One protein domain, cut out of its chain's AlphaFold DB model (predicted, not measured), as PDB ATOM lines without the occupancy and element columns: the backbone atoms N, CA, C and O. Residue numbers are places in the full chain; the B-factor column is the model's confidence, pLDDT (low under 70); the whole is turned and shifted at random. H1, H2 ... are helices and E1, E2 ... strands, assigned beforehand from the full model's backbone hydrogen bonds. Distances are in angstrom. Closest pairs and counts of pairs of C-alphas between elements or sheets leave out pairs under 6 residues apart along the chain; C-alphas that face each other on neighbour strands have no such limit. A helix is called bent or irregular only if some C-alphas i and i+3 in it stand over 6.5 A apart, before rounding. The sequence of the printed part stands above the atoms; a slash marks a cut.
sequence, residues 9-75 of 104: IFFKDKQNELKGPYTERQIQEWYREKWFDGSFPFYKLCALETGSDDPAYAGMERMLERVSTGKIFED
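AT A GLANCE: This is residues 9 to 75 of the 104 residues of the protein "GYF domain-containing protein" of Pristionchus pacificus (UniProt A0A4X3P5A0). A strongly twisted sheet of four short strands forms the core, with three short helices round its margins: H1 and H3 near each other on one side, H2 away from both on the other. Residues 49 to 56, in the long link from E3 to H2, stick out as a loop. The printed part has 67 residues, with three named helices and four named strands that follow each other along the chain as E1, E2, H1, E3, H2, E4, H3; the sheet's order is E2, E1, E3, E4, all antiparallel, and the class is mixed, helices and strands. It is compact, with a radius of gyration of the C-alphas of 12.4 A, and spans 35 by 29 by 17 A.

HOW THE PARTS SIT: In the sheet, E1, residues 9 to 12, and E3, residues 42 to 45, are inner strands; N 10 and O 43 are within hydrogen-bond range at 2.8 A. E2, residues 18 to 22, is an edge strand and forms a hairpin with E1; N 19 and O 11 are 2.8 A apart. E4, residues 64 to 67, is the other edge strand, the neighbour of E3, with N 44 and O 65 at 2.9 A. H1, residues 24 to 32, is only just on the sheet, with 5 pairs of C-alphas within 10 A, and only grazes it with residues 24 to 27. E2, H1 and E3 form a split strand-helix-strand unit, two strands running the same way with E1 between them in the sheet; its crossover is right-handed. H2, residues 57 to 63, only grazes the sheet; its closest C-alphas to E3 are those of Met 63 and Leu 45, 6.2 A apart. H3, residues 69 to 75, only grazes the sheet with residues 69 to 72. H1 and H3 are close but not clearly touching: their closest C-alphas, those of Glu 24 and Ile 72, are 7.6 A apart. Every O i to N i+4 pair is within hydrogen-bond range in H1, but 0 of 3 in H2 and 1 of 3 in H3, where O i to N i+3 pairs within range are 3 of 4 and 2 of 4.

IN THESE COORDINATES: E1 begins at C-alpha 9 (17.993, -44.076, 36.775) and measures 10.7 A; E2 measures 11.1 A and E3 10.3 A. H1 runs 12.3 A from C-alpha 24 (15.921, -41.147, 42.712). H2 measures 10.3 A and E4 9.1 A. H3, 11.3 A long, ends at C-alpha 75 (18.245, -49.961, 48.219); it is only just irregular, with C-alphas 72 and 75 6.7 A apart.

THE WHOLE: The two C-alphas farthest apart are those of Lys 34 and Gly 51, 35.9 A. The printed part has no cut. The link from E3 to H2, 11 residues, is long. The mean pLDDT of the printed part is 73.5, and residue 38, residues 46 to 62, 69 to 70 and 73 to 75 are under 70.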
ATOM      1  N   ILE A   9      19.151 -43.308  37.232       84.00
ATOM      2  CA  ILE A   9      17.993 -44.076  36.775       84.00
ATOM      3  C   ILE A   9      17.632 -43.653  35.353       84.00
ATOM      4  O   ILE A   9      17.619 -42.469  35.019       84.00
ATOM      5  N   PHE A  10      17.302 -44.634  34.529       87.56
ATOM      6  CA  PHE A  10      16.853 -44.465  33.159       87.56
ATOM      7  C   PHE A  10      15.552 -45.237  32.947       87.56
ATOM      8  O   PHE A  10      15.240 -46.178  33.676       87.56
ATOM      9  N   PHE A  11      14.790 -44.870  31.928       86.81
ATOM     10  CA  PHE A  11      13.648 -45.654  31.466       86.81
ATOM     11  C   PHE A  11      13.467 -45.495  29.964       86.81
ATOM     12  O   PHE A  11      13.999 -44.559  29.373       86.81
ATOM     13  N   LYS A  12      12.723 -46.406  29.338       84.19
ATOM     14  CA  LYS A  12      12.329 -46.250  27.935       84.19
ATOM     15  C   LYS A  12      10.925 -45.673  27.867       84.19
ATOM     16  O   LYS A  12      10.009 -46.212  28.483       84.19
ATOM     17  N   ASP A  13      10.773 -44.573  27.140       83.62
ATOM     18  CA  ASP A  13       9.457 -43.996  26.865       83.62
ATOM     19  C   ASP A  13       8.675 -44.868  25.855       83.62
ATOM     20  O   ASP A  13       9.203 -45.838  25.304       83.62
ATOM     21  N   LYS A  14       7.413 -44.523  25.571       82.44
ATOM     22  CA  LYS A  14       6.556 -45.204  24.581       82.44
ATOM     23  C   LYS A  14       7.200 -45.327  23.196       82.44
ATOM     24  O   LYS A  14       6.888 -46.261  22.465       82.44
ATOM     25  N   GLN A  15       8.114 -44.422  22.854       86.75
ATOM     26  CA  GLN A  15       8.882 -44.439  21.603       86.75
ATOM     27  C   GLN A  15      10.123 -45.354  21.646       86.75
ATOM     28  O   GLN A  15      10.930 -45.344  20.724       86.75
ATOM     29  N   ASN A  16      10.297 -46.139  22.715       81.12
ATOM     30  CA  ASN A  16      11.490 -46.942  23.007       81.12
ATOM     31  C   ASN A  16      12.785 -46.126  23.183       81.12
ATOM     32  O   ASN A  16      13.873 -46.690  23.270       81.12
ATOM     33  N   GLU A  17      12.672 -44.803  23.287       84.12
ATOM     34  CA  GLU A  17      13.802 -43.919  23.540       84.12
ATOM     35  C   GLU A  17      14.211 -43.972  25.008       84.12
ATOM     36  O   GLU A  17      13.372 -43.816  25.900       84.12
ATOM     37  N   LEU A  18      15.509 -44.136  25.257       83.88
ATOM     38  CA  LEU A  18      16.066 -44.066  26.597       83.88
ATOM     39  C   LEU A  18      16.012 -42.618  27.111       83.88
ATOM     40  O   LEU A  18      16.581 -41.708  26.511       83.88
ATOM     41  N   LYS A  19      15.332 -42.411  28.235       84.50
ATOM     42  CA  LYS A  19      15.248 -41.141  28.955       84.50
ATOM     43  C   LYS A  19      16.040 -41.253  30.257       84.50
ATOM     44  O   LYS A  19      15.948 -42.259  30.961       84.50
ATOM     45  N   GLY A  20      16.809 -40.217  30.569       82.38
ATOM     46  CA  GLY A  20      17.667 -40.133  31.752       82.38
ATOM     47  C   GLY A  20      19.003 -39.451  31.434       82.38
ATOM     48  O   GLY A  20      19.160 -38.941  30.325       82.38
ATOM     49  N   PRO A  21      19.961 -39.439  32.377       84.44
ATOM     50  CA  PRO A  21      19.842 -39.961  33.739       84.44
ATOM     51  C   PRO A  21      18.939 -39.088  34.620       84.44
ATOM     52  O   PRO A  21      19.051 -37.864  34.622       84.44
ATOM     53  N   TYR A  22      18.094 -39.731  35.420       85.62
ATOM     54  CA  TYR A  22      17.306 -39.101  36.476       85.62
ATOM     55  C   TYR A  22      17.809 -39.523  37.851       85.62
ATOM     56  O   TYR A  22      18.367 -40.608  38.033       85.62
ATOM     57  N   THR A  23      17.584 -38.650  38.825       83.19
ATOM     58  CA  THR A  23      17.847 -38.943  40.235       83.19
ATOM     59  C   THR A  23      16.685 -39.711  40.858       83.19
ATOM     60  O   THR A  23      15.539 -39.575  40.427       83.19
ATOM     61  N   GLU A  24      16.959 -40.464  41.923       81.31
ATOM     62  CA  GLU A  24      15.921 -41.147  42.712       81.31
ATOM     63  C   GLU A  24      14.800 -40.191  43.138       81.31
ATOM     64  O   GLU A  24      13.626 -40.520  42.993       81.31
ATOM     65  N   ARG A  25      15.157 -38.973  43.567       83.31
ATOM     66  CA  ARG A  25      14.195 -37.947  43.980       83.31
ATOM     67  C   ARG A  25      13.190 -37.611  42.875       83.31
ATOM     68  O   ARG A  25      11.997 -37.568  43.151       83.31
ATOM     69  N   GLN A  26      13.654 -37.418  41.641       86.62
ATOM     70  CA  GLN A  26      12.771 -37.106  40.510       86.62
ATOM     71  C   GLN A  26      11.810 -38.262  40.214       86.62
ATOM     72  O   GLN A  26      10.614 -38.049  40.033       86.62
ATOM     73  N   ILE A  27      12.317 -39.500  40.224       83.25
ATOM     74  CA  ILE A  27      11.479 -40.688  40.016       83.25
ATOM     75  C   ILE A  27      10.463 -40.844  41.155       83.25
ATOM     76  O   ILE A  27       9.316 -41.207  40.910       83.25
ATOM     77  N   GLN A  28      10.853 -40.528  42.392       82.50
ATOM     78  CA  GLN A  28       9.969 -40.567  43.553       82.50
ATOM     79  C   GLN A  28       8.825 -39.553  43.442       82.50
ATOM     80  O   GLN A  28       7.686 -39.891  43.760       82.50
ATOM     81  N   GLU A  29       9.104 -38.329  42.987       87.31
ATOM     82  CA  GLU A  29       8.080 -37.303  42.749       87.31
ATOM     83  C   GLU A  29       7.053 -37.795  41.721       87.31
ATOM     84  O   GLU A  29       5.859 -37.853  42.019       87.31
ATOM     85  N   TRP A  30       7.522 -38.304  40.583       85.81
ATOM     86  CA  TRP A  30       6.654 -38.845  39.537       85.81
ATOM     87  C   TRP A  30       5.877 -40.094  39.960       85.81
ATOM     88  O   TRP A  30       4.727 -40.281  39.557       85.81
ATOM     89  N   TYR A  31       6.469 -40.943  40.801       81.44
ATOM     90  CA  TYR A  31       5.777 -42.098  41.367       81.44
ATOM     91  C   TYR A  31       4.624 -41.671  42.285       81.44
ATOM     92  O   TYR A  31       3.531 -42.231  42.209       81.44
ATOM     93  N   ARG A  32       4.825 -40.634  43.115       82.31
ATOM     94  CA  ARG A  32       3.770 -40.074  43.984       82.31
ATOM     95  C   ARG A  32       2.635 -39.446  43.183       82.31
ATOM     96  O   ARG A  32       1.474 -39.577  43.560       82.31
ATOM     97  N   GLU A  33       2.976 -38.809  42.074       86.75
ATOM     98  CA  GLU A  33       2.032 -38.230  41.120       86.75
ATOM     99  C   GLU A  33       1.376 -39.275  40.191       86.75
ATOM    100  O   GLU A  33       0.523 -38.922  39.382       86.75
ATOM    101  N   LYS A  34       1.721 -40.566  40.328       84.12
ATOM    102  CA  LYS A  34       1.188 -41.686  39.530       84.12
ATOM    103  C   LYS A  34       1.427 -41.547  38.018       84.12
ATOM    104  O   LYS A  34       0.607 -42.000  37.222       84.12
ATOM    105  N   TRP A  35       2.564 -40.976  37.613       80.75
ATOM    106  CA  TRP A  35       2.977 -40.931  36.198       80.75
ATOM    107  C   TRP A  35       3.328 -42.310  35.625       80.75
ATOM    108  O   TRP A  35       3.315 -42.485  34.408       80.75
ATOM    109  N   PHE A  36       3.652 -43.278  36.488       78.44
ATOM    110  CA  PHE A  36       4.080 -44.620  36.100       78.44
ATOM    111  C   PHE A  36       3.231 -45.697  36.775       78.44
ATOM    112  O   PHE A  36       2.922 -45.607  37.964       78.44
ATOM    113  N   ASP A  37       2.932 -46.759  36.032       74.50
ATOM    114  CA  ASP A  37       2.390 -47.997  36.585       74.50
ATOM    115  C   ASP A  37       3.450 -48.754  37.403       74.50
ATOM    116  O   ASP A  37       4.652 -48.679  37.137       74.50
ATOM    117  N   GLY A  38       3.017 -49.561  38.378       68.00
ATOM    118  CA  GLY A  38       3.924 -50.378  39.203       68.00
ATOM    119  C   GLY A  38       4.803 -51.353  38.399       68.00
ATOM    120  O   GLY A  38       5.857 -51.772  38.875       68.00
ATOM    121  N   SER A  39       4.399 -51.662  37.163       73.94
ATOM    122  CA  SER A  39       5.108 -52.532  36.216       73.94
ATOM    123  C   SER A  39       6.041 -51.782  35.256       73.94
ATOM    124  O   SER A  39       6.575 -52.392  34.325       73.94
ATOM    125  N   PHE A  40       6.220 -50.469  35.428       79.31
ATOM    126  CA  PHE A  40       7.015 -49.663  34.509       79.31
ATOM    127  C   PHE A  40       8.501 -50.080  34.540       79.31
ATOM    128  O   PHE A  40       9.087 -50.202  35.620       79.31
ATOM    129  N   PRO A  41       9.122 -50.359  33.377       81.19
ATOM    130  CA  PRO A  41      10.486 -50.869  33.318       81.19
ATOM    131  C   PRO A  41      11.501 -49.735  33.491       81.19
ATOM    132  O   PRO A  41      11.760 -48.964  32.564       81.19
ATOM    133  N   PHE A  42      12.114 -49.679  34.668       85.44
ATOM    134  CA  PHE A  42      13.233 -48.788  34.947       85.44
ATOM    135  C   PHE A  42      14.563 -49.515  34.790       85.44
ATOM    136  O   PHE A  42      14.637 -50.743  34.830       85.44
ATOM    137  N   TYR A  43      15.623 -48.733  34.636       85.38
ATOM    138  CA  TYR A  43      16.980 -49.219  34.491       85.38
ATOM    139  C   TYR A  43      17.919 -48.432  35.400       85.38
ATOM    140  O   TYR A  43      17.849 -47.204  35.445       85.38
ATOM    141  N   LYS A  44      18.805 -49.119  36.117       80.88
ATOM    142  CA  LYS A  44      19.859 -48.492  36.924       80.88
ATOM    143  C   LYS A  44      21.195 -48.637  36.214       80.88
ATOM    144  O   LYS A  44      21.494 -49.697  35.667       80.88
ATOM    145  N   LEU A  45      22.003 -47.583  36.248       74.44
ATOM    146  CA  LEU A  45      23.409 -47.688  35.885       74.44
ATOM    147  C   LEU A  45      24.198 -48.082  37.135       74.44
ATOM    148  O   LEU A  45      24.510 -47.231  37.969       74.44
ATOM    149  N   CYS A  46      24.499 -49.374  37.266       63.06
ATOM    150  CA  CYS A  46      25.471 -49.854  38.242       63.06
ATOM    151  C   CYS A  46      26.845 -49.419  37.737       63.06
ATOM    152  O   CYS A  46      27.375 -49.995  36.788       63.06
ATOM    153  N   ALA A  47      27.370 -48.329  38.295       58.81
ATOM    154  CA  ALA A  47      28.661 -47.780  37.914       58.81
ATOM    155  C   ALA A  47      29.770 -48.791  38.241       58.81
ATOM    156  O   ALA A  47      30.331 -48.789  39.333       58.81
ATOM    157  N   LEU A  48      30.082 -49.672  37.293       50.06
ATOM    158  CA  LEU A  48      31.263 -50.515  37.358       50.06
ATOM    159  C   LEU A  48      32.467 -49.654  36.966       50.06
ATOM    160  O   LEU A  48      32.771 -49.561  35.787       50.06
ATOM    161  N   GLU A  49      33.065 -48.974  37.949       50.53
ATOM    162  CA  GLU A  49      34.467 -48.509  38.059       50.53
ATOM    163  C   GLU A  49      35.254 -47.978  36.838       50.53
ATOM    164  O   GLU A  49      36.455 -47.733  36.944       50.53
ATOM    165  N   THR A  50      34.664 -47.715  35.681       45.56
ATOM    166  CA  THR A  50      35.419 -47.188  34.546       45.56
ATOM    167  C   THR A  50      35.344 -45.676  34.558       45.56
ATOM    168  O   THR A  50      34.346 -45.088  34.146       45.56
ATOM    169  N   GLY A  51      36.421 -45.059  35.051       50.53
ATOM    170  CA  GLY A  51      36.733 -43.636  34.933       50.53
ATOM    171  C   GLY A  51      36.878 -43.184  33.478       50.53
ATOM    172  O   GLY A  51      37.955 -42.780  33.049       50.53
ATOM    173  N   SER A  52      35.795 -43.263  32.713       49.84
ATOM    174  CA  SER A  52      35.692 -42.726  31.367       49.84
ATOM    175  C   SER A  52      34.600 -41.668  31.353       49.84
ATOM    176  O   SER A  52      33.410 -41.961  31.409       49.84
ATOM    177  N   ASP A  53      35.057 -40.424  31.281       52.19
ATOM    178  CA  ASP A  53      34.303 -39.180  31.110       52.19
ATOM    179  C   ASP A  53      33.692 -39.062  29.694       52.19
ATOM    180  O   ASP A  53      33.578 -37.972  29.149       52.19
ATOM    181  N   ASP A  54      33.339 -40.183  29.050       52.78
ATOM    182  CA  ASP A  54      32.874 -40.200  27.659       52.78
ATOM    183  C   ASP A  54      31.382 -40.598  27.587       52.78
ATOM    184  O   ASP A  54      31.026 -41.753  27.848       52.78
ATOM    185  N   PRO A  55      30.466 -39.654  27.287       51.19
ATOM    186  CA  PRO A  55      29.017 -39.835  27.384       51.19
ATOM    187  C   PRO A  55      28.415 -40.526  26.148       51.19
ATOM    188  O   PRO A  55      27.363 -40.124  25.640       51.19
ATOM    189  N   ALA A  56      29.046 -41.586  25.645       56.72
ATOM    190  CA  ALA A  56      28.488 -42.376  24.554       56.72
ATOM    191  C   ALA A  56      27.354 -43.282  25.075       56.72
ATOM    192  O   ALA A  56      27.565 -44.428  25.479       56.72
ATOM    193  N   TYR A  57      26.119 -42.774  25.035       56.41
ATOM    194  CA  TYR A  57      24.881 -43.492  25.395       56.41
ATOM    195  C   TYR A  57      24.770 -44.904  24.797       56.41
ATOM    196  O   TYR A  57      24.228 -45.797  25.447       56.41
ATOM    197  N   ALA A  58      25.346 -45.129  23.611       57.06
ATOM    198  CA  ALA A  58      25.352 -46.422  22.926       57.06
ATOM    199  C   ALA A  58      26.049 -47.554  23.715       57.06
ATOM    200  O   ALA A  58      25.720 -48.723  23.532       57.06
ATOM    201  N   GLY A  59      26.997 -47.229  24.603       62.06
ATOM    202  CA  GLY A  59      27.662 -48.212  25.466       62.06
ATOM    203  C   GLY A  59      26.938 -48.448  26.793       62.06
ATOM    204  O   GLY A  59      26.990 -49.550  27.340       62.06
ATOM    205  N   MET A  60      26.221 -47.433  27.284       66.25
ATOM    206  CA  MET A  60      25.583 -47.462  28.601       66.25
ATOM    207  C   MET A  60      24.382 -48.410  28.649       66.25
ATOM    208  O   MET A  60      24.185 -49.048  29.676       66.25
ATOM    209  N   GLU A  61      23.637 -48.601  27.548       65.12
ATOM    210  CA  GLU A  61      22.516 -49.560  27.497       65.12
ATOM    211  C   GLU A  61      22.923 -50.992  27.874       65.12
ATOM    212  O   GLU A  61      22.126 -51.725  28.455       65.12
ATOM    213  N   ARG A  62      24.172 -51.395  27.598       67.25
ATOM    214  CA  ARG A  62      24.684 -52.724  27.977       67.25
ATOM    215  C   ARG A  62      24.980 -52.856  29.472       67.25
ATOM    216  O   ARG A  62      25.101 -53.973  29.959       67.25
ATOM    217  N   MET A  63      25.115 -51.731  30.170       71.12
ATOM    218  CA  MET A  63      25.399 -51.639  31.605       71.12
ATOM    219  C   MET A  63      24.145 -51.309  32.428       71.12
ATOM    220  O   MET A  63      24.215 -51.190  33.650       71.12
ATOM    221  N   LEU A  64      23.002 -51.135  31.762       75.81
ATOM    222  CA  LEU A  64      21.725 -50.870  32.400       75.81
ATOM    223  C   LEU A  64      21.125 -52.162  32.957       75.81
ATOM    224  O   LEU A  64      20.758 -53.070  32.212       75.81
ATOM    225  N   GLU A  65      20.951 -52.213  34.273       77.81
ATOM    226  CA  GLU A  65      20.216 -53.290  34.926       77.81
ATOM    227  C   GLU A  65      18.728 -52.945  34.971       77.81
ATOM    228  O   GLU A  65      18.343 -51.910  35.523       77.81
ATOM    229  N   ARG A  66      17.875 -53.809  34.407       81.50
ATOM    230  CA  ARG A  66      16.419 -53.647  34.502       81.50
ATOM    231  C   ARG A  66      15.969 -53.891  35.939       81.50
ATOM    232  O   ARG A  66      16.149 -54.979  36.477       81.50
ATOM    233  N   VAL A  67      15.274 -52.915  36.506       77.06
ATOM    234  CA  VAL A  67      14.726 -52.974  37.858       77.06
ATOM    235  C   VAL A  67      13.240 -52.634  37.867       77.06
ATOM    236  O   VAL A  67      12.738 -51.858  37.052       77.06
ATOM    237  N   SER A  68      12.517 -53.229  38.811       74.31
ATOM    238  CA  SER A  68      11.133 -52.857  39.107       74.31
ATOM    239  C   SER A  68      11.093 -51.610  39.983       74.31
ATOM    240  O   SER A  68      11.986 -51.400  40.802       74.31
ATOM    241  N   THR A  69      10.018 -50.832  39.888       69.12
ATOM    242  CA  THR A  69       9.828 -49.591  40.650       69.12
ATOM    243  C   THR A  69      10.042 -49.759  42.158       69.12
ATOM    244  O   THR A  69      10.718 -48.941  42.769       69.12
ATOM    245  N   GLY A  70       9.572 -50.861  42.759       68.12
ATOM    246  CA  GLY A  70       9.819 -51.160  44.180       68.12
ATOM    247  C   GLY A  70      11.307 -51.319  44.524       68.12
ATOM    248  O   GLY A  70      11.783 -50.749  45.501       68.12
ATOM    249  N   LYS A  71      12.076 -51.977  43.649       70.50
ATOM    250  CA  LYS A  71      13.528 -52.187  43.798       70.50
ATOM    251  C   LYS A  71      14.351 -50.910  43.601       70.50
ATOM    252  O   LYS A  71      15.534 -50.876  43.936       70.50
ATOM    253  N   ILE A  72      13.763 -49.857  43.030       72.06
ATOM    254  CA  ILE A  72      14.423 -48.550  42.939       72.06
ATOM    255  C   ILE A  72      14.588 -47.965  44.334       72.06
ATOM    256  O   ILE A  72      15.693 -47.553  44.665       72.06
ATOM    257  N   PHE A  73      13.529 -48.028  45.140       67.38
ATOM    258  CA  PHE A  73      13.450 -47.416  46.464       67.38
ATOM    259  C   PHE A  73      13.914 -48.333  47.612       67.38
ATOM    260  O   PHE A  73      14.179 -47.847  48.708       67.38
ATOM    261  N   GLU A  74      14.013 -49.649  47.390       60.00
ATOM    262  CA  GLU A  74      14.425 -50.608  48.433       60.00
ATOM    263  C   GLU A  74      15.912 -50.529  48.818       60.00
ATOM    264  O   GLU A  74      16.260 -50.937  49.920       60.00
ATOM    265  N   ASP A  75      16.787 -49.962  47.980       52.81
ATOM    266  CA  ASP A  75      18.245 -49.961  48.219       52.81
ATOM    267  C   ASP A  75      18.686 -49.081  49.416       52.81
ATOM    268  O   ASP A  75      19.826 -49.140  49.867       52.81
TER     269      ASP A  75